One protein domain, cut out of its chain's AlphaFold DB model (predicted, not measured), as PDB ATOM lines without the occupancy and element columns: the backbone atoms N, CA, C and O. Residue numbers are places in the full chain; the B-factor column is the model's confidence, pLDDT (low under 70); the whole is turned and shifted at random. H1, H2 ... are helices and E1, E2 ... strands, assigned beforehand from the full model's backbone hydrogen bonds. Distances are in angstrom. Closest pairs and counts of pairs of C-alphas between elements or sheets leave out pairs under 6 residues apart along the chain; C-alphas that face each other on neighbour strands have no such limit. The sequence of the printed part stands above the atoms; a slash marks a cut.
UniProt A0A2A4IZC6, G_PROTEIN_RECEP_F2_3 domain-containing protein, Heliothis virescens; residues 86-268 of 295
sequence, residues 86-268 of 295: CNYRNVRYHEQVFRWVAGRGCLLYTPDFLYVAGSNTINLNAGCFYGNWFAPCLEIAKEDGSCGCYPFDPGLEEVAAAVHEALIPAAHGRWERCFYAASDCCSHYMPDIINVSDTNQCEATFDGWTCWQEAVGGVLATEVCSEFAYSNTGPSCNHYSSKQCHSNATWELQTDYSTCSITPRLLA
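Overview. This is residues 86 to 268 of the 295 residues of the protein "G_PROTEIN_RECEP_F2_3 domain-containing protein" of Heliothis virescens (UniProt A0A2A4IZC6). Two helices, H1 and H3, run opposite ways side by side in the middle of a flat body; on one side of this pair a small, strongly twisted sheet, E3 E4 E5, has H1 and H2 over the same face, and on the other side lies a loop-rich half that holds the hairpin of E6 and E7. The short hairpin of E1 and E2 lies near the beginning of H1, and the short helix H4 lies farthest out, at the end of the printed part. The printed part has 183 residues, with four named helices and seven named strands in the order E1 E2 H1 E3 E4 E5 H2 H3 E6 E7 H4; the three sheets, E3 E4 E5, E1 E2 and E6 E7, are antiparallel. The class is mixed, helices and strands, but only 81 of the 183 residues are in named elements. The whole is compact, with a radius of gyration of the C-alphas of 17.4 A, and spans 54 by 50 by 22 A.

Along the chain. E1, residues 86 to 88, begins at C-alpha 86 (187.878, 229.878, 128.365), and E2 is residues 91 to 94. H1, residues 95 to 108, is 19.6 A long. E3 is residues 126 to 130, 13.5 A; E4, residues 133 to 141, is the longest strand by residues, 22.9 A, and bends by 63 degrees at residue 136; E5 is residues 147 to 151, 13.1 A. H2, residues 157 to 166, is 14.1 A long. H3, residues 174 to 189, is the longest helix, 21.6 A, and begins at C-alpha 174 (179.275, 234.414, 108.984). E6 is residues 220 to 224, 13.5 A, and E7 residues 240 to 244, 13.4 A. H4, residues 264 to 268, ends at C-alpha 268 (165.669, 211.672, 97.838).

Arrangement. E1 and E2 form a hairpin, with N 86 and O 93 at 2.8 A. The closest C-alphas of E1 and H1 are those of Cys 86 and Glu 95, 5.7 A apart; for E1 and H3 they are those of Cys 86 and Cys 186, 5.5 A apart. H1 and H3 touch, closest at the C-alphas of Gly 103 and Phe 179, 5.0 A, and run opposite ways at a tilt of 38 degrees, only just steep. E3, E4 and E5 form a meander, each strand the antiparallel neighbour of the one before, with E3 and E5 as edge strands. The pairing is staggered: E4 pairs with E3 over its residues 133 to 137 and with E5 over its residues 137 to 141. N 130 and O 133 are 2.8 A apart, and N 138 and O 150 are 2.8 A apart. H1 is on this sheet at a height of 7.9 A, over E4 and slantwise to the strands, at 54 degrees to E4 on the local plane. H2 is on the same face at a height of 10.8 A, over E4 and E5 and across the strands, at 80 degrees to E4 on the local plane. H2 and H3 are close but not clearly touching, with the C-alphas of Val 163 and Trp 175 closest at 8.0 A. In the hairpin of E6 and E7, N 241 and O 223 are 2.8 A apart. Every O i to N i+4 pair is within hydrogen-bond range in H1, H2 and H3; in H4 it is 0 of 1, with 0 of 2 O i to N i+3 pairs.

Size, cuts and confidence. The C-alphas farthest apart are those of Asp 144 and Ala 268, 55.5 A. The printed part has no cut. The links H1 to E3, H3 to E6, E6 to E7 and E7 to H4 are long, with 17, 30, 15 and 19 residues. In the link H3 to E6, residues 201 to 202 pair antiparallel with 215 to 216, and 205 to 206 with 211 to 212. The mean pLDDT of the printed part is 89.1; residues 195 to 199, 231 to 235 and 261 to 268 are under 70.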
ATOM      1  N   CYS A  86     189.068 230.406 129.010       96.81
ATOM      2  CA  CYS A  86     187.878 229.878 128.365       96.81
ATOM      3  C   CYS A  86     188.174 228.547 127.675       96.81
ATOM      4  O   CYS A  86     189.276 228.314 127.173       96.81
ATOM      5  N   ASN A  87     187.191 227.652 127.715       96.06
ATOM      6  CA  ASN A  87     187.292 226.276 127.265       96.06
ATOM      7  C   ASN A  87     186.849 226.140 125.802       96.06
ATOM      8  O   ASN A  87     185.667 226.252 125.468       96.06
ATOM      9  N   TYR A  88     187.797 225.821 124.931       96.69
ATOM     10  CA  TYR A  88     187.550 225.454 123.546       96.69
ATOM     11  C   TYR A  88     187.860 223.968 123.355       96.69
ATOM     12  O   TYR A  88     189.019 223.559 123.432       96.69
ATOM     13  N   ARG A  89     186.827 223.151 123.112       94.81
ATOM     14  CA  ARG A  89     186.944 221.699 122.859       94.81
ATOM     15  C   ARG A  89     187.801 220.956 123.906       94.81
ATOM     16  O   ARG A  89     188.708 220.210 123.554       94.81
ATOM     17  N   ASN A  90     187.489 221.146 125.191       93.25
ATOM     18  CA  ASN A  90     188.201 220.599 126.365       93.25
ATOM     19  C   ASN A  90     189.598 221.184 126.639       93.25
ATOM     20  O   ASN A  90     190.311 220.670 127.503       93.25
ATOM     21  N   VAL A  91     190.008 222.247 125.946       93.88
ATOM     22  CA  VAL A  91     191.284 222.925 126.194       93.88
ATOM     23  C   VAL A  91     191.025 224.348 126.659       93.88
ATOM     24  O   VAL A  91     190.313 225.113 126.010       93.88
ATOM     25  N   ARG A  92     191.623 224.717 127.794       93.94
ATOM     26  CA  ARG A  92     191.540 226.076 128.327       93.94
ATOM     27  C   ARG A  92     192.622 226.969 127.743       93.94
ATOM     28  O   ARG A  92     193.801 226.630 127.780       93.94
ATOM     29  N   TYR A  93     192.202 228.138 127.285       96.25
ATOM     30  CA  TYR A  93     193.069 229.193 126.780       96.25
ATOM     31  C   TYR A  93     192.841 230.472 127.579       96.25
ATOM     32  O   TYR A  93     191.735 230.699 128.068       96.25
ATOM     33  N   HIS A  94     193.868 231.322 127.689       96.12
ATOM     34  CA  HIS A  94     193.687 232.724 128.088       96.12
ATOM     35  C   HIS A  94     192.598 233.367 127.221       96.12
ATOM     36  O   HIS A  94     192.511 233.046 126.038       96.12
ATOM     37  N   GLU A  95     191.757 234.233 127.789       96.50
ATOM     38  CA  GLU A  95     190.584 234.790 127.102       96.50
ATOM     39  C   GLU A  95     190.897 235.365 125.710       96.50
ATOM     40  O   GLU A  95     190.189 235.051 124.752       96.50
ATOM     41  N   GLN A  96     191.966 236.151 125.557       97.06
ATOM     42  CA  GLN A  96     192.314 236.723 124.253       97.06
ATOM     43  C   GLN A  96     192.707 235.632 123.250       97.06
ATOM     44  O   GLN A  96     192.280 235.635 122.097       97.06
ATOM     45  N   VAL A  97     193.481 234.650 123.709       97.62
ATOM     46  CA  VAL A  97     193.913 233.513 122.889       97.62
ATOM     47  C   VAL A  97     192.732 232.623 122.524       97.62
ATOM     48  O   VAL A  97     192.658 232.141 121.398       97.62
ATOM     49  N   PHE A  98     191.777 232.441 123.438       98.06
ATOM     50  CA  PHE A  98     190.532 231.729 123.182       98.06
ATOM     51  C   PHE A  98     189.773 232.365 122.015       98.06
ATOM     52  O   PHE A  98     189.349 231.638 121.119       98.06
ATOM     53  N   ARG A  99     189.645 233.702 121.984       97.75
ATOM     54  CA  ARG A  99     188.964 234.417 120.889       97.75
ATOM     55  C   ARG A  99     189.607 234.089 119.539       97.75
ATOM     56  O   ARG A  99     188.912 233.705 118.603       97.75
ATOM     57  N   TRP A 100     190.936 234.117 119.461       98.00
ATOM     58  CA  TRP A 100     191.676 233.803 118.232       98.00
ATOM     59  C   TRP A 100     191.641 232.319 117.849       98.00
ATOM     60  O   TRP A 100     191.520 231.976 116.672       98.00
ATOM     61  N   VAL A 101     191.703 231.413 118.828       98.12
ATOM     62  CA  VAL A 101     191.526 229.968 118.609       98.12
ATOM     63  C   VAL A 101     190.123 229.672 118.088       98.12
ATOM     64  O   VAL A 101     189.978 228.911 117.128       98.12
ATOM     65  N   ALA A 102     189.102 230.309 118.656       97.44
ATOM     66  CA  ALA A 102     187.733 230.185 118.192       97.44
ATOM     67  C   ALA A 102     187.561 230.771 116.786       97.44
ATOM     68  O   ALA A 102     186.970 230.106 115.939       97.44
ATOM     69  N   GLY A 103     188.146 231.938 116.495       97.44
ATOM     70  CA  GLY A 103     188.153 232.540 115.159       97.44
ATOM     71  C   GLY A 103     188.770 231.627 114.097       97.44
ATOM     72  O   GLY A 103     188.180 231.433 113.031       97.44
ATOM     73  N   ARG A 104     189.902 230.978 114.406       97.38
ATOM     74  CA  ARG A 104     190.485 229.923 113.557       97.38
ATOM     75  C   ARG A 104     189.533 228.738 113.406       97.38
ATOM     76  O   ARG A 104     189.362 228.221 112.305       97.38
ATOM     77  N   GLY A 105     188.936 228.294 114.508       96.00
ATOM     78  CA  GLY A 105     187.981 227.191 114.552       96.00
ATOM     79  C   GLY A 105     186.758 227.415 113.668       96.00
ATOM     80  O   GLY A 105     186.363 226.522 112.925       96.00
ATOM     81  N   CYS A 106     186.208 228.628 113.686       95.44
ATOM     82  CA  CYS A 106     185.090 229.032 112.841       95.44
ATOM     83  C   CYS A 106     185.407 228.842 111.349       95.44
ATOM     84  O   CYS A 106     184.545 228.394 110.598       95.44
ATOM     85  N   LEU A 107     186.644 229.118 110.914       94.31
ATOM     86  CA  LEU A 107     187.091 228.849 109.539       94.31
ATOM     87  C   LEU A 107     187.353 227.363 109.303       94.31
ATOM     88  O   LEU A 107     186.940 226.820 108.286       94.31
ATOM     89  N   LEU A 108     188.021 226.690 110.241       92.81
ATOM     90  CA  LEU A 108     188.342 225.267 110.122       92.81
ATOM     91  C   LEU A 108     187.086 224.415 109.903       92.81
ATOM     92  O   LEU A 108     187.104 223.487 109.101       92.81
ATOM     93  N   TYR A 109     186.004 224.752 110.600       89.62
ATOM     94  CA  TYR A 109     184.727 224.064 110.483       89.62
ATOM     95  C   TYR A 109     183.763 224.761 109.521       89.62
ATOM     96  O   TYR A 109     182.604 224.385 109.450       89.62
ATOM     97  N   THR A 110     184.173 225.768 108.750       88.62
ATOM     98  CA  THR A 110     183.289 226.303 107.706       88.62
ATOM     99  C   THR A 110     183.173 225.289 106.559       88.62
ATOM    100  O   THR A 110     184.192 224.801 106.073       88.62
ATOM    101  N   PRO A 111     181.955 224.959 106.086       86.62
ATOM    102  CA  PRO A 111     181.786 224.049 104.960       86.62
ATOM    103  C   PRO A 111     182.459 224.534 103.671       86.62
ATOM    104  O   PRO A 111     182.266 225.673 103.248       86.62
ATOM    105  N   ASP A 112     183.143 223.617 102.988       88.69
ATOM    106  CA  ASP A 112     183.920 223.863 101.765       88.69
ATOM    107  C   ASP A 112     183.172 224.628 100.661       88.69
ATOM    108  O   ASP A 112     183.739 225.494  99.999       88.69
ATOM    109  N   PHE A 113     181.874 224.364 100.476       86.31
ATOM    110  CA  PHE A 113     181.073 225.019  99.432       86.31
ATOM    111  C   PHE A 113     180.823 226.519  99.687       86.31
ATOM    112  O   PHE A 113     180.320 227.204  98.797       86.31
ATOM    113  N   LEU A 114     181.136 227.026 100.885       89.12
ATOM    114  CA  LEU A 114     181.080 228.455 101.204       89.12
ATOM    115  C   LEU A 114     182.372 229.193 100.855       89.12
ATOM    116  O   LEU A 114     182.397 230.420 100.914       89.12
ATOM    117  N   TYR A 115     183.425 228.479 100.464       91.62
ATOM    118  CA  TYR A 115     184.649 229.083  99.959       91.62
ATOM    119  C   TYR A 115     184.572 229.291  98.447       91.62
ATOM    120  O   TYR A 115     184.066 228.439  97.715       91.62
ATOM    121  N   VAL A 116     185.136 230.396  97.955       92.12
ATOM    122  CA  VAL A 116     185.199 230.717  96.516       92.12
ATOM    123  C   VAL A 116     185.913 229.611  95.735       92.12
ATOM    124  O   VAL A 116     185.490 229.241  94.642       92.12
ATOM    125  N   ALA A 117     186.966 229.033  96.321       90.25
ATOM    126  CA  ALA A 117     187.727 227.930  95.739       90.25
ATOM    127  C   ALA A 117     187.079 226.543  95.950       90.25
ATOM    128  O   ALA A 117     187.679 225.527  95.598       90.25
ATOM    129  N   GLY A 118     185.890 226.475  96.564       88.94
ATOM    130  CA  GLY A 118     185.246 225.222  96.964       88.94
ATOM    131  C   GLY A 118     186.000 224.452  98.053       88.94
ATOM    132  O   GLY A 118     185.758 223.262  98.215       88.94
ATOM    133  N   SER A 119     186.951 225.100  98.729       90.25
ATOM    134  CA  SER A 119     187.691 224.606  99.896       90.25
ATOM    135  C   SER A 119     188.406 225.770 100.591       90.25
ATOM    136  O   SER A 119     188.641 226.811  99.968       90.25
ATOM    137  N   ASN A 120     188.766 225.600 101.864       89.00
ATOM    138  CA  ASN A 120     189.511 226.613 102.610       89.00
ATOM    139  C   ASN A 120     190.967 226.734 102.112       89.00
ATOM    140  O   ASN A 120     191.766 225.807 102.254       89.00
ATOM    141  N   THR A 121     191.323 227.892 101.553       89.19
ATOM    142  CA  THR A 121     192.675 228.200 101.049       89.19
ATOM    143  C   THR A 121     193.562 228.920 102.065       89.19
ATOM    144  O   THR A 121     194.760 229.083 101.819       89.19
ATOM    145  N   ILE A 122     193.003 229.336 103.203       90.56
ATOM    146  CA  ILE A 122     193.706 230.085 104.245       90.56
ATOM    147  C   ILE A 122     194.641 229.137 105.005       90.56
ATOM    148  O   ILE A 122     194.245 228.053 105.440       90.56
ATOM    149  N   ASN A 123     195.897 229.542 105.208       88.19
ATOM    150  CA  ASN A 123     196.823 228.770 106.031       88.19
ATOM    151  C   ASN A 123     196.486 228.925 107.520       88.19
ATOM    152  O   ASN A 123     196.791 229.944 108.129       88.19
ATOM    153  N   LEU A 124     195.920 227.877 108.115       90.56
ATOM    154  CA  LEU A 124     195.562 227.842 109.535       90.56
ATOM    155  C   LEU A 124     196.672 227.266 110.440       90.56
ATOM    156  O   LEU A 124     196.389 226.901 111.580       90.56
ATOM    157  N   ASN A 125     197.903 227.095 109.949       88.31
ATOM    158  CA  ASN A 125     198.978 226.421 110.697       88.31
ATOM    159  C   ASN A 125     200.023 227.369 111.294       88.31
ATOM    160  O   ASN A 125     200.913 226.910 112.006       88.31
ATOM    161  N   ALA A 126     199.963 228.660 110.974       91.12
ATOM    162  CA  ALA A 126     200.874 229.637 111.548       91.12
ATOM    163  C   ALA A 126     200.421 230.054 112.955       91.12
ATOM    164  O   ALA A 126     199.254 229.908 113.330       91.12
ATOM    165  N   GLY A 127     201.362 230.585 113.732       93.94
ATOM    166  CA  GLY A 127     201.071 231.121 115.052       93.94
ATOM    167  C   GLY A 127     202.142 232.074 115.557       93.94
ATOM    168  O   GLY A 127     203.255 232.130 115.030       93.94
ATOM    169  N   CYS A 128     201.770 232.824 116.585       95.75
ATOM    170  CA  CYS A 128     202.557 233.867 117.229       95.75
ATOM    171  C   CYS A 128     202.495 233.754 118.747       95.75
ATOM    172  O   CYS A 128     201.683 233.020 119.312       95.75
ATOM    173  N   PHE A 129     203.350 234.534 119.404       96.25
ATOM    174  CA  PHE A 129     203.301 234.751 120.838       96.25
ATOM    175  C   PHE A 129     202.543 236.033 121.190       96.25
ATOM    176  O   PHE A 129     202.815 237.104 120.644       96.25
ATOM    177  N   TYR A 130     201.634 235.905 122.154       95.06
ATOM    178  CA  TYR A 130     200.949 236.991 122.842       95.06
ATOM    179  C   TYR A 130     201.301 236.934 124.329       95.06
ATOM    180  O   TYR A 130     200.817 236.077 125.076       95.06
ATOM    181  N   GLY A 131     202.235 237.787 124.751       92.44
ATOM    182  CA  GLY A 131     202.924 237.604 126.027       92.44
ATOM    183  C   GLY A 131     203.622 236.241 126.070       92.44
ATOM    184  O   GLY A 131     204.507 235.965 125.266       92.44
ATOM    185  N   ASN A 132     203.191 235.372 126.987       92.75
ATOM    186  CA  ASN A 132     203.714 234.006 127.127       92.75
ATOM    187  C   ASN A 132     202.818 232.942 126.474       92.75
ATOM    188  O   ASN A 132     203.079 231.746 126.613       92.75
ATOM    189  N   TRP A 133     201.742 233.357 125.809       94.25
ATOM    190  CA  TRP A 133     200.755 232.455 125.237       94.25
ATOM    191  C   TRP A 133     200.972 232.286 123.740       94.25
ATOM    192  O   TRP A 133     201.279 233.247 123.042       94.25
ATOM    193  N   PHE A 134     200.788 231.067 123.242       95.12
ATOM    194  CA  PHE A 134     200.816 230.791 121.811       95.12
ATOM    195  C   PHE A 134     199.413 230.935 121.223       95.12
ATOM    196  O   PHE A 134     198.456 230.384 121.768       95.12
ATOM    197  N   ALA A 135     199.302 231.643 120.104       96.12
ATOM    198  CA  ALA A 135     198.044 231.905 119.428       96.12
ATOM    199  C   ALA A 135     198.131 231.586 117.932       96.12
ATOM    200  O   ALA A 135     199.175 231.810 117.314       96.12
ATOM    201  N   PRO A 136     197.042 231.092 117.324       96.50
ATOM    202  CA  PRO A 136     196.986 230.906 115.885       96.50
ATOM    203  C   PRO A 136     196.886 232.244 115.155       96.50
ATOM    204  O   PRO A 136     196.206 233.160 115.619       96.50
ATOM    205  N   CYS A 137     197.485 232.318 113.970       96.00
ATOM    206  CA  CYS A 137     197.440 233.515 113.140       96.00
ATOM    207  C   CYS A 137     197.418 233.202 111.644       96.00
ATOM    208  O   CYS A 137     197.706 232.082 111.210       96.00
ATOM    209  N   LEU A 138     197.139 234.242 110.866       95.00
ATOM    210  CA  LEU A 138     197.356 234.318 109.437       95.00
ATOM    211  C   LEU A 138     198.652 235.090 109.149       95.00
ATOM    212  O   LEU A 138     198.839 236.212 109.616       95.00
ATOM    213  N   GLU A 139     199.548 234.484 108.367       93.19
ATOM    214  CA  GLU A 139     200.733 235.175 107.847       93.19
ATOM    215  C   GLU A 139     200.333 236.100 106.692       93.19
ATOM    216  O   GLU A 139     199.774 235.629 105.698       93.19
ATOM    217  N   ILE A 140     200.646 237.392 106.806       91.44
ATOM    218  CA  ILE A 140     200.343 238.417 105.797       91.44
ATOM    219  C   ILE A 140     201.601 239.250 105.546       91.44
ATOM    220  O   ILE A 140     202.326 239.590 106.481       91.44
ATOM    221  N   ALA A 141     201.884 239.561 104.281       91.06
ATOM    222  CA  ALA A 141     202.995 240.432 103.917       91.06
ATOM    223  C   ALA A 141     202.694 241.881 104.325       91.06
ATOM    224  O   ALA A 141     201.650 242.422 103.967       91.06
ATOM    225  N   LYS A 142     203.623 242.503 105.046       88.25
ATOM    226  CA  LYS A 142     203.570 243.915 105.419       88.25
ATOM    227  C   LYS A 142     204.150 244.793 104.315       88.25
ATOM    228  O   LYS A 142     204.931 244.342 103.476       88.25
ATOM    229  N   GLU A 143     203.814 246.079 104.361       87.00
ATOM    230  CA  GLU A 143     204.343 247.085 103.429       87.00
ATOM    231  C   GLU A 143     205.872 247.232 103.503       87.00
ATOM    232  O   GLU A 143     206.509 247.603 102.519       87.00
ATOM    233  N   ASP A 144     206.473 246.904 104.650       86.81
ATOM    234  CA  ASP A 144     207.924 246.922 104.860       86.81
ATOM    235  C   ASP A 144     208.658 245.713 104.242       86.81
ATOM    236  O   ASP A 144     209.887 245.640 104.299       86.81
ATOM    237  N   GLY A 145     207.925 244.776 103.629       86.44
ATOM    238  CA  GLY A 145     208.461 243.562 103.012       86.44
ATOM    239  C   GLY A 145     208.666 242.392 103.979       86.44
ATOM    240  O   GLY A 145     209.035 241.300 103.536       86.44
ATOM    241  N   SER A 146     208.406 242.569 105.275       89.56
ATOM    242  CA  SER A 146     208.410 241.485 106.262       89.56
ATOM    243  C   SER A 146     207.056 240.770 106.321       89.56
ATOM    244  O   SER A 146     206.032 241.296 105.883       89.56
ATOM    245  N   CYS A 147     207.025 239.538 106.824       91.06
ATOM    246  CA  CYS A 147     205.762 238.868 107.124       91.06
ATOM    247  C   CYS A 147     205.306 239.230 108.547       91.06
ATOM    248  O   CYS A 147     206.074 239.108 109.504       91.06
ATOM    249  N   GLY A 148     204.047 239.634 108.692       92.06
ATOM    250  CA  GLY A 148     203.339 239.739 109.967       92.06
ATOM    251  C   GLY A 148     202.491 238.503 110.244       92.06
ATOM    252  O   GLY A 148     202.187 237.730 109.338       92.06
ATOM    253  N   CYS A 149     202.097 238.327 111.501       94.81
ATOM    254  CA  CYS A 149     201.266 237.214 111.950       94.81
ATOM    255  C   CYS A 149     200.078 237.795 112.711       94.81
ATOM    256  O   CYS A 149     200.203 238.272 113.839       94.81
ATOM    257  N   TYR A 150     198.940 237.786 112.029       97.00
ATOM    258  CA  TYR A 150     197.713 238.452 112.432       97.00
ATOM    259  C   TYR A 150     196.741 237.407 112.984       97.00
ATOM    260  O   TYR A 150     196.325 236.517 112.236       97.00
ATOM    261  N   PRO A 151     196.419 237.421 114.286       97.44
ATOM    262  CA  PRO A 151     195.485 236.468 114.871       97.44
ATOM    263  C   PRO A 151     194.117 236.464 114.182       97.44
ATOM    264  O   PRO A 151     193.714 237.454 113.583       97.44
ATOM    265  N   PHE A 152     193.380 235.356 114.271       97.38
ATOM    266  CA  PHE A 152     192.061 235.234 113.637       97.38
ATOM    267  C   PHE A 152     190.993 236.055 114.377       97.38
ATOM    268  O   PHE A 152     190.179 235.501 115.116       97.38
ATOM    269  N   ASP A 153     191.015 237.370 114.173       97.56
ATOM    270  CA  ASP A 153     190.179 238.363 114.843       97.56
ATOM    271  C   ASP A 153     189.514 239.298 113.814       97.56
ATOM    272  O   ASP A 153     190.220 239.895 112.999       97.56
ATOM    273  N   PRO A 154     188.177 239.455 113.825       96.50
ATOM    274  CA  PRO A 154     187.471 240.399 112.957       96.50
ATOM    275  C   PRO A 154     187.874 241.866 113.139       96.50
ATOM    276  O   PRO A 154     187.610 242.675 112.251       96.50
ATOM    277  N   GLY A 155     188.479 242.229 114.275       95.88
ATOM    278  CA  GLY A 155     188.998 243.573 114.527       95.88
ATOM    279  C   GLY A 155     190.264 243.916 113.735       95.88
ATOM    280  O   GLY A 155     190.662 245.079 113.727       95.88
ATOM    281  N   LEU A 156     190.889 242.933 113.075       96.19
ATOM    282  CA  LEU A 156     192.038 243.122 112.188       96.19
ATOM    283  C   LEU A 156     191.562 243.151 110.733       96.19
ATOM    284  O   LEU A 156     191.106 242.137 110.195       96.19
ATOM    285  N   GLU A 157     191.675 244.315 110.092       94.62
ATOM    286  CA  GLU A 157     191.164 244.546 108.736       94.62
ATOM    287  C   GLU A 157     191.808 243.602 107.714       94.62
ATOM    288  O   GLU A 157     191.118 243.072 106.844       94.62
ATOM    289  N   GLU A 158     193.101 243.311 107.855       94.00
ATOM    290  CA  GLU A 158     193.844 242.430 106.955       94.00
ATOM    291  C   GLU A 158     193.320 240.989 107.005       94.00
ATOM    292  O   GLU A 158     193.211 240.314 105.978       94.00
ATOM    293  N   VAL A 159     192.943 240.525 108.198       95.38
ATOM    294  CA  VAL A 159     192.384 239.183 108.399       95.38
ATOM    295  C   VAL A 159     190.950 239.133 107.897       95.38
ATOM    296  O   VAL A 159     190.600 238.213 107.157       95.38
ATOM    297  N   ALA A 160     190.132 240.129 108.244       95.88
ATOM    298  CA  ALA A 160     188.757 240.218 107.770       95.88
ATOM    299  C   ALA A 160     188.695 240.283 106.235       95.88
ATOM    300  O   ALA A 160     187.886 239.592 105.618       95.88
ATOM    301  N   ALA A 161     189.590 241.044 105.600       94.94
ATOM    302  CA  ALA A 161     189.706 241.107 104.146       94.94
ATOM    303  C   ALA A 161     190.082 239.745 103.542       94.94
ATOM    304  O   ALA A 161     189.404 239.281 102.623       94.94
ATOM    305  N   ALA A 162     191.094 239.066 104.091       95.06
ATOM    306  CA  ALA A 162     191.515 237.749 103.612       95.06
ATOM    307  C   ALA A 162     190.412 236.683 103.762       95.06
ATOM    308  O   ALA A 162     190.213 235.851 102.874       95.06
ATOM    309  N   VAL A 163     189.656 236.716 104.864       96.06
ATOM    310  CA  VAL A 163     188.509 235.821 105.072       96.06
ATOM    311  C   VAL A 163     187.386 236.125 104.081       96.06
ATOM    312  O   VAL A 163     186.840 235.199 103.476       96.06
ATOM    313  N   HIS A 164     187.056 237.399 103.867       95.50
ATOM    314  CA  HIS A 164     186.046 237.796 102.888       95.50
ATOM    315  C   HIS A 164     186.425 237.416 101.455       95.50
ATOM    316  O   HIS A 164     185.553 237.007 100.692       95.50
ATOM    317  N   GLU A 165     187.701 237.499 101.084       95.06
ATOM    318  CA  GLU A 165     188.178 237.054  99.771       95.06
ATOM    319  C   GLU A 165     188.078 235.529  99.609       95.06
ATOM    320  O   GLU A 165     187.735 235.029  98.535       95.06
ATOM    321  N   ALA A 166     188.327 234.777 100.684       94.62
ATOM    322  CA  ALA A 166     188.228 233.323 100.666       94.62
ATOM    323  C   ALA A 166     186.773 232.820 100.595       94.62
ATOM    324  O   ALA A 166     186.527 231.739 100.050       94.62
ATOM    325  N   LEU A 167     185.810 233.574 101.134       93.19
ATOM    326  CA  LEU A 167     184.399 233.189 101.230       93.19
ATOM    327  C   LEU A 167     183.537 233.755 100.091       93.19
ATOM    328  O   LEU A 167     183.745 234.861  99.599       93.19
ATOM    329  N   ILE A 168     182.504 233.009  99.692       91.81
ATOM    330  CA  ILE A 168     181.502 233.517  98.747       91.81
ATOM    331  C   ILE A 168     180.744 234.712  99.358       91.81
ATOM    332  O   ILE A 168     180.491 234.707 100.564       91.81
ATOM    333  N   PRO A 169     180.266 235.687  98.556       92.69
ATOM    334  CA  PRO A 169     179.586 236.877  99.083       92.69
ATOM    335  C   PRO A 169     178.387 236.586  99.995       92.69
ATOM    336  O   PRO A 169     178.136 237.302 100.957       92.69
ATOM    337  N   ALA A 170     177.651 235.500  99.733       89.00
ATOM    338  CA  ALA A 170     176.517 235.086 100.562       89.00
ATOM    339  C   ALA A 170     176.920 234.582 101.967       89.00
ATOM    340  O   ALA A 170     176.058 234.449 102.833       89.00
ATOM    341  N   ALA A 171     178.202 234.279 102.185       89.81
ATOM    342  CA  ALA A 171     178.758 233.799 103.447       89.81
ATOM    343  C   ALA A 171     179.516 234.887 104.229       89.81
ATOM    344  O   ALA A 171     179.970 234.622 105.343       89.81
ATOM    345  N   HIS A 172     179.647 236.098 103.681       92.56
ATOM    346  CA  HIS A 172     180.272 237.227 104.376       92.56
ATOM    347  C   HIS A 172     179.533 237.546 105.685       92.56
ATOM    348  O   HIS A 172     178.313 237.381 105.796       92.56
ATOM    349  N   GLY A 173     180.272 237.943 106.720       91.94
ATOM    350  CA  GLY A 173     179.728 238.155 108.064       91.94
ATOM    351  C   GLY A 173     179.506 236.874 108.882       91.94
ATOM    352  O   GLY A 173     179.243 236.957 110.083       91.94
ATOM    353  N   ARG A 174     179.528 235.679 108.269       92.19
ATOM    354  CA  ARG A 174     179.275 234.414 108.984       92.19
ATOM    355  C   ARG A 174     180.403 234.078 109.953       92.19
ATOM    356  O   ARG A 174     180.136 233.631 111.066       92.19
ATOM    357  N   TRP A 175     181.644 234.282 109.522       95.31
ATOM    358  CA  TRP A 175     182.827 234.025 110.337       95.31
ATOM    359  C   TRP A 175     182.872 234.956 111.553       95.31
ATOM    360  O   TRP A 175     183.056 234.491 112.675       95.31
ATOM    361  N   GLU A 176     182.586 236.239 111.350       96.19
ATOM    362  CA  GLU A 176     182.537 237.265 112.387       96.19
ATOM    363  C   GLU A 176     181.471 236.939 113.429       96.19
ATOM    364  O   GLU A 176     181.745 236.959 114.626       96.19
ATOM    365  N   ARG A 177     180.260 236.563 112.999       96.06
ATOM    366  CA  ARG A 177     179.207 236.145 113.936       96.06
ATOM    367  C   ARG A 177     179.599 234.899 114.726       96.06
ATOM    368  O   ARG A 177     179.281 234.828 115.908       96.06
ATOM    369  N   CYS A 178     180.316 233.954 114.118       96.62
ATOM    370  CA  CYS A 178     180.839 232.787 114.829       96.62
ATOM    371  C   CYS A 178     181.892 233.177 115.874       96.62
ATOM    372  O   CYS A 178     181.823 232.724 117.017       96.62
ATOM    373  N   PHE A 179     182.810 234.080 115.524       97.31
ATOM    374  CA  PHE A 179     183.794 234.634 116.451       97.31
ATOM    375  C   PHE A 179     183.128 235.351 117.638       97.31
ATOM    376  O   PHE A 179     183.491 235.120 118.796       97.31
ATOM    377  N   TYR A 180     182.121 236.188 117.378       97.25
ATOM    378  CA  TYR A 180     181.410 236.901 118.438       97.25
ATOM    379  C   TYR A 180     180.542 235.967 119.284       97.25
ATOM    380  O   TYR A 180     180.498 236.142 120.495       97.25
ATOM    381  N   ALA A 181     179.934 234.930 118.698       97.00
ATOM    382  CA  ALA A 181     179.230 233.891 119.450       97.00
ATOM    383  C   ALA A 181     180.175 233.109 120.379       97.00
ATOM    384  O   ALA A 181     179.804 232.774 121.502       97.00
ATOM    385  N   ALA A 182     181.414 232.850 119.952       97.50
ATOM    386  CA  ALA A 182     182.425 232.251 120.817       97.50
ATOM    387  C   ALA A 182     182.825 233.193 121.960       97.50
ATOM    388  O   ALA A 182     182.890 232.778 123.117       97.50
ATOM    389  N   SER A 183     183.069 234.464 121.639       96.88
ATOM    390  CA  SER A 183     183.412 235.491 122.628       96.88
ATOM    391  C   SER A 183     182.300 235.653 123.670       96.88
ATOM    392  O   SER A 183     182.585 235.696 124.863       96.88
ATOM    393  N   ASP A 184     181.041 235.644 123.226       96.88
ATOM    394  CA  ASP A 184     179.847 235.656 124.075       96.88
ATOM    395  C   ASP A 184     179.741 234.398 124.950       96.88
ATOM    396  O   ASP A 184     179.472 234.483 126.148       96.88
ATOM    397  N   CYS A 185     180.044 233.228 124.379       97.31
ATOM    398  CA  CYS A 185     180.097 231.966 125.113       97.31
ATOM    399  C   CYS A 185     181.070 232.045 126.303       97.31
ATOM    400  O   CYS A 185     180.740 231.682 127.432       97.31
ATOM    401  N   CYS A 186     182.268 232.566 126.046       97.06
ATOM    402  CA  CYS A 186     183.319 232.747 127.041       97.06
ATOM    403  C   CYS A 186     182.960 233.798 128.102       97.06
ATOM    404  O   CYS A 186     183.219 233.593 129.288       97.06
ATOM    405  N   SER A 187     182.349 234.918 127.714       94.88
ATOM    406  CA  SER A 187     182.020 235.983 128.662       94.88
ATOM    407  C   SER A 187     180.840 235.629 129.571       94.88
ATOM    408  O   SER A 187     180.913 235.928 130.763       94.88
ATOM    409  N   HIS A 188     179.801 234.968 129.047       94.44
ATOM    410  CA  HIS A 188     178.543 234.737 129.769       94.44
ATOM    411  C   HIS A 188     178.399 233.351 130.402       94.44
ATOM    412  O   HIS A 188     177.712 233.234 131.417       94.44
ATOM    413  N   TYR A 189     179.010 232.312 129.826       94.19
ATOM    414  CA  TYR A 189     178.775 230.926 130.255       94.19
ATOM    415  C   TYR A 189     180.012 230.240 130.833       94.19
ATOM    416  O   TYR A 189     179.876 229.186 131.444       94.19
ATOM    417  N   MET A 190     181.207 230.820 130.674       94.56
ATOM    418  CA  MET A 190     182.437 230.279 131.257       94.56
ATOM    419  C   MET A 190     182.861 231.119 132.468       94.56
ATOM    420  O   MET A 190     183.067 232.333 132.335       94.56
ATOM    421  N   PRO A 191     182.984 230.508 133.659       87.00
ATOM    422  CA  PRO A 191     183.275 231.245 134.878       87.00
ATOM    423  C   PRO A 191     184.727 231.735 134.914       87.00
ATOM    424  O   PRO A 191     185.651 231.041 134.493       87.00
ATOM    425  N   ASP A 192     184.944 232.906 135.517       81.81
ATOM    426  CA  ASP A 192     186.288 233.472 135.713       81.81
ATOM    427  C   ASP A 192     187.141 232.637 136.685       81.81
ATOM    428  O   ASP A 192     188.371 232.665 136.634       81.81
ATOM    429  N   ILE A 193     186.482 231.911 137.596       76.50
ATOM    430  CA  ILE A 193     187.103 231.065 138.614       76.50
ATOM    431  C   ILE A 193     186.521 229.660 138.508       76.50
ATOM    432  O   ILE A 193     185.315 229.450 138.618       76.50
ATOM    433  N   ILE A 194     187.411 228.685 138.353       71.25
ATOM    434  CA  ILE A 194     187.074 227.268 138.294       71.25
ATOM    435  C   ILE A 194     186.787 226.787 139.714       71.25
ATOM    436  O   ILE A 194     187.710 226.578 140.506       71.25
ATOM    437  N   ASN A 195     185.519 226.584 140.054       65.06
ATOM    438  CA  ASN A 195     185.179 225.893 141.288       65.06
ATOM    439  C   ASN A 195     185.433 224.393 141.087       65.06
ATOM    440  O   ASN A 195     184.640 223.684 140.482       65.06
ATOM    441  N   VAL A 196     186.556 223.901 141.615       60.12
ATOM    442  CA  VAL A 196     186.991 222.487 141.539       60.12
ATOM    443  C   VAL A 196     186.054 221.537 142.321       60.12
ATOM    444  O   VAL A 196     186.319 220.345 142.442       60.12
ATOM    445  N   SER A 197     184.952 222.042 142.884       57.50
ATOM    446  CA  SER A 197     184.021 221.269 143.709       57.50
ATOM    447  C   SER A 197     183.152 220.287 142.921       57.50
ATOM    448  O   SER A 197     182.721 219.297 143.506       57.50
ATOM    449  N   ASP A 198     182.933 220.508 141.620       62.25
ATOM    450  CA  ASP A 198     182.062 219.668 140.789       62.25
ATOM    451  C   ASP A 198     182.867 218.815 139.801       62.25
ATOM    452  O   ASP A 198     182.893 219.042 138.596       62.25
ATOM    453  N   THR A 199     183.521 217.768 140.312       68.81
ATOM    454  CA  THR A 199     184.351 216.847 139.506       68.81
ATOM    455  C   THR A 199     183.563 215.982 138.516       68.81
ATOM    456  O   THR A 199     184.161 215.221 137.762       68.81
ATOM    457  N   ASN A 200     182.230 216.064 138.534       85.00
ATOM    458  CA  ASN A 200     181.333 215.227 137.739       85.00
ATOM    459  C   ASN A 200     180.527 216.038 136.716       85.00
ATOM    460  O   ASN A 200     179.464 215.582 136.302       85.00
ATOM    461  N   GLN A 201     180.968 217.238 136.340       90.94
ATOM    462  CA  GLN A 201     180.274 218.071 135.359       90.94
ATOM    463  C   GLN A 201     181.237 218.497 134.257       90.94
ATOM    464  O   GLN A 201     182.345 218.947 134.537       90.94
ATOM    465  N   CYS A 202     180.815 218.354 133.004       93.44
ATOM    466  CA  CYS A 202     181.515 218.988 131.904       93.44
ATOM    467  C   CYS A 202     181.257 220.493 131.971       93.44
ATOM    468  O   CYS A 202     180.107 220.926 131.951       93.44
ATOM    469  N   GLU A 203     182.328 221.274 132.035       93.00
ATOM    470  CA  GLU A 203     182.280 222.736 131.964       93.00
ATOM    471  C   GLU A 203     181.706 223.208 130.623       93.00
ATOM    472  O   GLU A 203     181.906 222.540 129.609       93.00
ATOM    473  N   ALA A 204     181.089 224.388 130.577       95.25
ATOM    474  CA  ALA A 204     180.735 225.027 129.317       95.25
ATOM    475  C   ALA A 204     181.920 225.077 128.326       95.25
ATOM    476  O   ALA A 204     183.076 225.273 128.711       95.25
ATOM    477  N   THR A 205     181.655 224.885 127.032       96.69
ATOM    478  CA  THR A 205     182.699 224.879 125.996       96.69
ATOM    479  C   THR A 205     182.185 225.393 124.657       96.69
ATOM    480  O   THR A 205     181.042 225.143 124.285       96.69
ATOM    481  N   PHE A 206     183.042 226.065 123.889       97.50
ATOM    482  CA  PHE A 206     182.750 226.389 122.494       97.50
ATOM    483  C   PHE A 206     183.417 225.363 121.578       97.50
ATOM    484  O   PHE A 206     184.604 225.066 121.731       97.50
ATOM    485  N   ASP A 207     182.666 224.800 120.631       94.69
ATOM    486  CA  ASP A 207     183.163 223.700 119.791       94.69
ATOM    487  C   ASP A 207     183.581 224.099 118.372       94.69
ATOM    488  O   ASP A 207     184.037 223.239 117.615       94.69
ATOM    489  N   GLY A 208     183.456 225.386 118.038       92.44
ATOM    490  CA  GLY A 208     183.651 225.918 116.691       92.44
ATOM    491  C   GLY A 208     182.357 226.359 116.012       92.44
ATOM    492  O   GLY A 208     182.437 227.132 115.064       92.44
ATOM    493  N   TRP A 209     181.189 225.942 116.513       92.19
ATOM    494  CA  TRP A 209     179.882 226.412 116.042       92.19
ATOM    495  C   TRP A 209     178.906 226.732 117.177       92.19
ATOM    496  O   TRP A 209     178.147 227.696 117.063       92.19
ATOM    497  N   THR A 210     178.898 225.936 118.245       95.50
ATOM    498  CA  THR A 210     177.902 226.001 119.322       95.50
ATOM    499  C   THR A 210     178.582 226.180 120.675       95.50
ATOM    500  O   THR A 210     179.623 225.580 120.958       95.50
ATOM    501  N   CYS A 211     177.970 227.020 121.511       96.75
ATOM    502  CA  CYS A 211     178.282 227.128 122.928       96.75
ATOM    503  C   CYS A 211     177.521 226.038 123.683       96.75
ATOM    504  O   CYS A 211     176.299 226.086 123.771       96.75
ATOM    505  N   TRP A 212     178.238 225.045 124.190       96.88
ATOM    506  CA  TRP A 212     177.682 223.986 125.021       96.88
ATOM    507  C   TRP A 212     177.684 224.453 126.468       96.88
ATOM    508  O   TRP A 212     178.745 224.805 126.979       96.88
ATOM    509  N   GLN A 213     176.517 224.468 127.110       94.81
ATOM    510  CA  GLN A 213     176.410 224.780 128.535       94.81
ATOM    511  C   GLN A 213     176.931 223.637 129.408       94.81
ATOM    512  O   GLN A 213     177.117 222.515 128.940       94.81
ATOM    513  N   GLU A 214     177.154 223.931 130.688       93.62
ATOM    514  CA  GLU A 214     177.556 222.929 131.674       93.62
ATOM    515  C   GLU A 214     176.568 221.755 131.710       93.62
ATOM    516  O   GLU A 214     175.348 221.934 131.675       93.62
ATOM    517  N   ALA A 215     177.097 220.535 131.787       93.62
ATOM    518  CA  ALA A 215     176.286 219.325 131.794       93.62
ATOM    519  C   ALA A 215     176.828 218.291 132.776       93.62
ATOM    520  O   ALA A 215     178.031 218.148 132.970       93.62
ATOM    521  N   VAL A 216     175.925 217.519 133.376       93.81
ATOM    522  CA  VAL A 216     176.298 216.434 134.288       93.81
ATOM    523  C   VAL A 216     177.000 215.306 133.522       93.81
ATOM    524  O   VAL A 216     176.581 214.908 132.439       93.81
ATOM    525  N   GLY A 217     178.051 214.744 134.110       94.75
ATOM    526  CA  GLY A 217     178.796 213.613 133.573       94.75
ATOM    527  C   GLY A 217     177.893 212.427 133.238       94.75
ATOM    528  O   GLY A 217     177.116 211.962 134.070       94.75
ATOM    529  N   GLY A 218     178.021 211.915 132.016       94.25
ATOM    530  CA  GLY A 218     177.246 210.782 131.509       94.25
ATOM    531  C   GLY A 218     175.963 211.157 130.761       94.25
ATOM    532  O   GLY A 218     175.287 210.252 130.272       94.25
ATOM    533  N   VAL A 219     175.625 212.444 130.622       95.31
ATOM    534  CA  VAL A 219     174.422 212.876 129.887       95.31
ATOM    535  C   VAL A 219     174.724 213.280 128.444       95.31
ATOM    536  O   VAL A 219     175.806 213.776 128.122       95.31
ATOM    537  N   LEU A 220     173.730 213.091 127.576       96.75
ATOM    538  CA  LEU A 220     173.711 213.671 126.239       96.75
ATOM    539  C   LEU A 220     173.094 215.071 126.333       96.75
ATOM    540  O   LEU A 220     171.893 215.200 126.573       96.75
ATOM    541  N   ALA A 221     173.917 216.105 126.176       96.75
ATOM    542  CA  ALA A 221     173.452 217.482 126.111       96.75
ATOM    543  C   ALA A 221     172.865 217.768 124.727       96.75
ATOM    544  O   ALA A 221     173.314 217.212 123.720       96.75
ATOM    545  N   THR A 222     171.874 218.653 124.672       96.31
ATOM    546  CA  THR A 222     171.235 219.076 123.423       96.31
ATOM    547  C   THR A 222     171.157 220.586 123.369       96.31
ATOM    548  O   THR A 222     170.661 221.194 124.312       96.31
ATOM    549  N   GLU A 223     171.561 221.161 122.244       95.00
ATOM    550  CA  GLU A 223     171.511 222.601 121.998       95.00
ATOM    551  C   GLU A 223     170.827 222.891 120.670       95.00
ATOM    552  O   GLU A 223     170.858 222.068 119.744       95.00
ATOM    553  N   VAL A 224     170.213 224.069 120.559       92.25
ATOM    554  CA  VAL A 224     169.663 224.526 119.277       92.25
ATOM    555  C   VAL A 224     170.802 224.578 118.262       92.25
ATOM    556  O   VAL A 224     171.875 225.106 118.541       92.25
ATOM    557  N   CYS A 225     170.578 224.006 117.080       89.81
ATOM    558  CA  CYS A 225     171.557 224.025 116.004       89.81
ATOM    559  C   CYS A 225     171.997 225.464 115.722       89.81
ATOM    560  O   CYS A 225     171.182 226.319 115.370       89.81
ATOM    561  N   SER A 226     173.300 225.698 115.835       88.38
ATOM    562  CA  SER A 226     173.902 226.972 115.479       88.38
ATOM    563  C   SER A 226     173.611 227.345 114.023       88.38
ATOM    564  O   SER A 226     173.584 226.482 113.137       88.38
ATOM    565  N   GLU A 227     173.461 228.643 113.743       84.81
ATOM    566  CA  GLU A 227     173.298 229.129 112.369       84.81
ATOM    567  C   GLU A 227     174.490 228.743 111.459       84.81
ATOM    568  O   GLU A 227     174.369 228.650 110.231       84.81
ATOM    569  N   PHE A 228     175.643 228.452 112.072       82.44
ATOM    570  CA  PHE A 228     176.879 228.039 111.407       82.44
ATOM    571  C   PHE A 228     176.873 226.567 110.955       82.44
ATOM    572  O   PHE A 228     177.631 226.196 110.058       82.44
ATOM    573  N   ALA A 229     175.965 225.747 111.495       78.88
ATOM    574  CA  ALA A 229     175.814 224.343 111.114       78.88
ATOM    575  C   ALA A 229     174.945 224.150 109.855       78.88
ATOM    576  O   ALA A 229     175.031 223.118 109.185       78.88
ATOM    577  N   TYR A 230     174.105 225.130 109.499       76.31
ATOM    578  CA  TYR A 230     173.229 225.025 108.329       76.31
ATOM    579  C   TYR A 230     173.988 225.232 107.019       76.31
ATOM    580  O   TYR A 230     174.925 226.021 106.938       76.31
ATOM    581  N   SER A 231     173.555 224.551 105.956       64.19
ATOM    582  CA  SER A 231     174.155 224.735 104.629       64.19
ATOM    583  C   SER A 231     173.580 225.916 103.834       64.19
ATOM    584  O   SER A 231     174.124 226.266 102.798       64.19
ATOM    585  N   ASN A 232     172.465 226.492 104.289       64.56
ATOM    586  CA  ASN A 232     171.705 227.568 103.641       64.56
ATOM    587  C   ASN A 232     171.016 228.423 104.723       64.56
ATOM    588  O   ASN A 232     171.347 228.300 105.902       64.56
ATOM    589  N   THR A 233     170.039 229.254 104.340       65.44
ATOM    590  CA  THR A 233     169.109 229.877 105.289       65.44
ATOM    591  C   THR A 233     168.548 228.827 106.244       65.44
ATOM    592  O   THR A 233     168.080 227.765 105.821       65.44
ATOM    593  N   GLY A 234     168.660 229.119 107.541       65.00
ATOM    594  CA  GLY A 234     168.215 228.223 108.597       65.00
ATOM    595  C   GLY A 234     166.735 227.834 108.443       65.00
ATOM    596  O   GLY A 234     165.954 228.545 107.804       65.00
ATOM    597  N   PRO A 235     166.338 226.683 108.995       69.75
ATOM    598  CA  PRO A 235     164.963 226.212 108.988       69.75
ATOM    599  C   PRO A 235     164.042 227.186 109.732       69.75
ATOM    600  O   PRO A 235     164.457 227.912 110.630       69.75
ATOM    601  N   SER A 236     162.755 227.166 109.382       73.31
ATOM    602  CA  SER A 236     161.726 227.962 110.065       73.31
ATOM    603  C   SER A 236     161.433 227.489 111.494       73.31
ATOM    604  O   SER A 236     160.744 228.182 112.239       73.31
ATOM    605  N   CYS A 237     161.922 226.308 111.872       79.00
ATOM    606  CA  CYS A 237     161.813 225.737 113.206       79.00
ATOM    607  C   CYS A 237     163.193 225.357 113.748       79.00
ATOM    608  O   CYS A 237     164.113 225.075 112.986       79.00
ATOM    609  N   ASN A 238     163.321 225.307 115.073       84.88
ATOM    610  CA  ASN A 238     164.573 224.932 115.719       84.88
ATOM    611  C   ASN A 238     164.845 223.435 115.532       84.88
ATOM    612  O   ASN A 238     164.023 222.591 115.893       84.88
ATOM    613  N   HIS A 239     166.020 223.123 114.990       87.19
ATOM    614  CA  HIS A 239     166.609 221.788 115.058       87.19
ATOM    615  C   HIS A 239     167.580 221.737 116.243       87.19
ATOM    616  O   HIS A 239     168.001 222.783 116.737       87.19
ATOM    617  N   TYR A 240     167.940 220.533 116.685       91.31
ATOM    618  CA  TYR A 240     168.800 220.339 117.853       91.31
ATOM    619  C   TYR A 240     170.014 219.497 117.506       91.31
ATOM    620  O   TYR A 240     169.866 218.398 116.971       91.31
ATOM    621  N   SER A 241     171.186 220.014 117.844       93.50
ATOM    622  CA  SER A 241     172.442 219.273 117.871       93.50
ATOM    623  C   SER A 241     172.597 218.565 119.214       93.50
ATOM    624  O   SER A 241     171.956 218.952 120.197       93.50
ATOM    625  N   SER A 242     173.433 217.530 119.276       95.88
ATOM    626  CA  SER A 242     173.690 216.824 120.533       95.88
ATOM    627  C   SER A 242     175.165 216.505 120.744       95.88
ATOM    628  O   SER A 242     175.905 216.274 119.786       95.88
ATOM    629  N   LYS A 243     175.593 216.509 122.008       96.56
ATOM    630  CA  LYS A 243     176.979 216.257 122.404       96.56
ATOM    631  C   LYS A 243     177.038 215.500 123.721       96.56
ATOM    632  O   LYS A 243     176.343 215.841 124.677       96.56
ATOM    633  N   GLN A 244     177.854 214.452 123.771       96.88
ATOM    634  CA  GLN A 244     177.981 213.622 124.965       96.88
ATOM    635  C   GLN A 244     178.943 214.275 125.962       96.88
ATOM    636  O   GLN A 244     180.098 214.545 125.635       96.88
ATOM    637  N   CYS A 245     178.483 214.471 127.196       96.69
ATOM    638  CA  CYS A 245     179.356 214.704 128.337       96.69
ATOM    639  C   CYS A 245     179.707 213.342 128.947       96.69
ATOM    640  O   CYS A 245     178.827 212.589 129.377       96.69
ATOM    641  N   HIS A 246     180.980 212.968 128.948       95.00
ATOM    642  CA  HIS A 246     181.416 211.691 129.504       95.00
ATOM    643  C   HIS A 246     181.416 211.720 131.042       95.00
ATOM    644  O   HIS A 246     181.430 212.773 131.676       95.00
ATOM    645  N   SER A 247     181.412 210.543 131.671       93.50
ATOM    646  CA  SER A 247     181.418 210.415 133.139       93.50
ATOM    647  C   SER A 247     182.693 210.948 133.806       93.50
ATOM    648  O   SER A 247     182.690 211.195 135.006       93.50
ATOM    649  N   ASN A 248     183.768 211.144 133.041       92.12
ATOM    650  CA  ASN A 248     185.023 211.761 133.472       92.12
ATOM    651  C   ASN A 248     185.021 213.300 133.341       92.12
ATOM    652  O   ASN A 248     186.100 213.890 133.348       92.12
ATOM    653  N   ALA A 249     183.852 213.931 133.174       90.69
ATOM    654  CA  ALA A 249     183.702 215.382 133.035       90.69
ATOM    655  C   ALA A 249     184.418 215.991 131.808       90.69
ATOM    656  O   ALA A 249     184.785 217.164 131.810       90.69
ATOM    657  N   THR A 250     184.594 215.208 130.738       92.75
ATOM    658  CA  THR A 250     185.082 215.712 129.441       92.75
ATOM    659  C   THR A 250     184.011 215.600 128.370       92.75
ATOM    660  O   THR A 250     183.254 214.628 128.344       92.75
ATOM    661  N   TRP A 251     183.969 216.565 127.457       95.19
ATOM    662  CA  TRP A 251     183.101 216.487 126.291       95.19
ATOM    663  C   TRP A 251     183.651 215.529 125.241       95.19
ATOM    664  O   TRP A 251     184.853 215.520 124.976       95.19
ATOM    665  N   GLU A 252     182.759 214.812 124.570       95.75
ATOM    666  CA  GLU A 252     183.058 214.168 123.292       95.75
ATOM    667  C   GLU A 252     183.548 215.232 122.298       95.75
ATOM    668  O   GLU A 252     182.973 216.317 122.200       95.75
ATOM    669  N   LEU A 253     184.622 214.959 121.557       91.38
ATOM    670  CA  LEU A 253     185.156 215.941 120.606       91.38
ATOM    671  C   LEU A 253     184.211 216.127 119.413       91.38
ATOM    672  O   LEU A 253     184.083 217.232 118.875       91.38
ATOM    673  N   GLN A 254     183.532 215.057 119.011       90.56
ATOM    674  CA  GLN A 254     182.595 215.056 117.901       90.56
ATOM    675  C   GLN A 254     181.183 215.417 118.377       90.56
ATOM    676  O   GLN A 254     180.578 214.720 119.188       90.56
ATOM    677  N   THR A 255     180.632 216.488 117.818       92.31
ATOM    678  CA  THR A 255     179.237 216.877 118.039       92.31
ATOM    679  C   THR A 255     178.354 216.302 116.928       92.31
ATOM    680  O   THR A 255     178.721 216.351 115.749       92.31
ATOM    681  N   ASP A 256     177.170 215.796 117.271       91.81
ATOM    682  CA  ASP A 256     176.183 215.354 116.289       91.81
ATOM    683  C   ASP A 256     175.335 216.536 115.795       91.81
ATOM    684  O   ASP A 256     174.424 217.016 116.476       91.81
ATOM    685  N   TYR A 257     175.643 216.983 114.577       88.81
ATOM    686  CA  TYR A 257     174.899 217.995 113.822       88.81
ATOM    687  C   TYR A 257     174.055 217.389 112.681       88.81
ATOM    688  O   TYR A 257     173.601 218.115 111.792       88.81
ATOM    689  N   SER A 258     173.834 216.068 112.653       83.94
ATOM    690  CA  SER A 258     173.139 215.381 111.548       83.94
ATOM    691  C   SER A 258     171.734 215.935 111.280       83.94
ATOM    692  O   SER A 258     171.311 216.062 110.128       83.94
ATOM    693  N   THR A 259     171.041 216.342 112.338       82.50
ATOM    694  CA  THR A 259     169.711 216.963 112.322       82.50
ATOM    695  C   THR A 259     169.720 218.407 111.821       82.50
ATOM    696  O   THR A 259     168.669 218.903 111.411       82.50
ATOM    697  N   CYS A 260     170.873 219.080 111.850       81.38
ATOM    698  CA  CYS A 260     171.040 220.482 111.473       81.38
ATOM    699  C   CYS A 260     171.230 220.655 109.961       81.38
ATOM    700  O   CYS A 260     171.050 221.745 109.435       81.38
ATOM    701  N   SER A 261     171.550 219.595 109.217       69.81
ATOM    702  CA  SER A 261     171.657 219.679 107.757       69.81
ATOM    703  C   SER A 261     170.302 219.407 107.082       69.81
ATOM    704  O   SER A 261     169.665 218.378 107.291       69.81
ATOM    705  N   ILE A 262     169.844 220.322 106.220       57.44
ATOM    706  CA  ILE A 262     168.609 220.159 105.417       57.44
ATOM    707  C   ILE A 262     168.822 219.127 104.278       57.44
ATOM    708  O   ILE A 262     167.889 218.676 103.604       57.44
ATOM    709  N   THR A 263     170.068 218.696 104.071       49.81
ATOM    710  CA  THR A 263     170.531 217.993 102.875       49.81
ATOM    711  C   THR A 263     170.091 216.529 102.698       49.81
ATOM    712  O   THR A 263     170.131 216.090 101.547       49.81
ATOM    713  N   PRO A 264     169.571 215.746 103.676       43.16
ATOM    714  CA  PRO A 264     169.094 214.410 103.326       43.16
ATOM    715  C   PRO A 264     167.779 214.435 102.527       43.16
ATOM    716  O   PRO A 264     167.429 213.435 101.904       43.16
ATOM    717  N   ARG A 265     167.035 215.556 102.491       38.78
ATOM    718  CA  ARG A 265     165.700 215.583 101.860       38.78
ATOM    719  C   ARG A 265     165.685 215.967 100.379       38.78
ATOM    720  O   ARG A 265     164.752 215.577  99.682       38.78
ATOM    721  N   LEU A 266     166.703 216.658  99.865       40.81
ATOM    722  CA  LEU A 266     166.716 217.100  98.459       40.81
ATOM    723  C   LEU A 266     167.270 216.048  97.482       40.81
ATOM    724  O   LEU A 266     166.865 216.028  96.322       40.81
ATOM    725  N   LEU A 267     168.120 215.119  97.936       38.16
ATOM    726  CA  LEU A 267     168.626 214.026  97.090       38.16
ATOM    727  C   LEU A 267     167.640 212.850  96.964       38.16
ATOM    728  O   LEU A 267     167.657 212.134  95.963       38.16
ATOM    729  N   ALA A 268     166.728 212.679  97.925       41.34
ATOM    730  CA  ALA A 268     165.669 211.672  97.838       41.34
ATOM    731  C   ALA A 268     164.552 212.051  96.839       41.34
ATOM    732  O   ALA A 268     163.853 211.171  96.337       41.34
TER     733      ALA A 268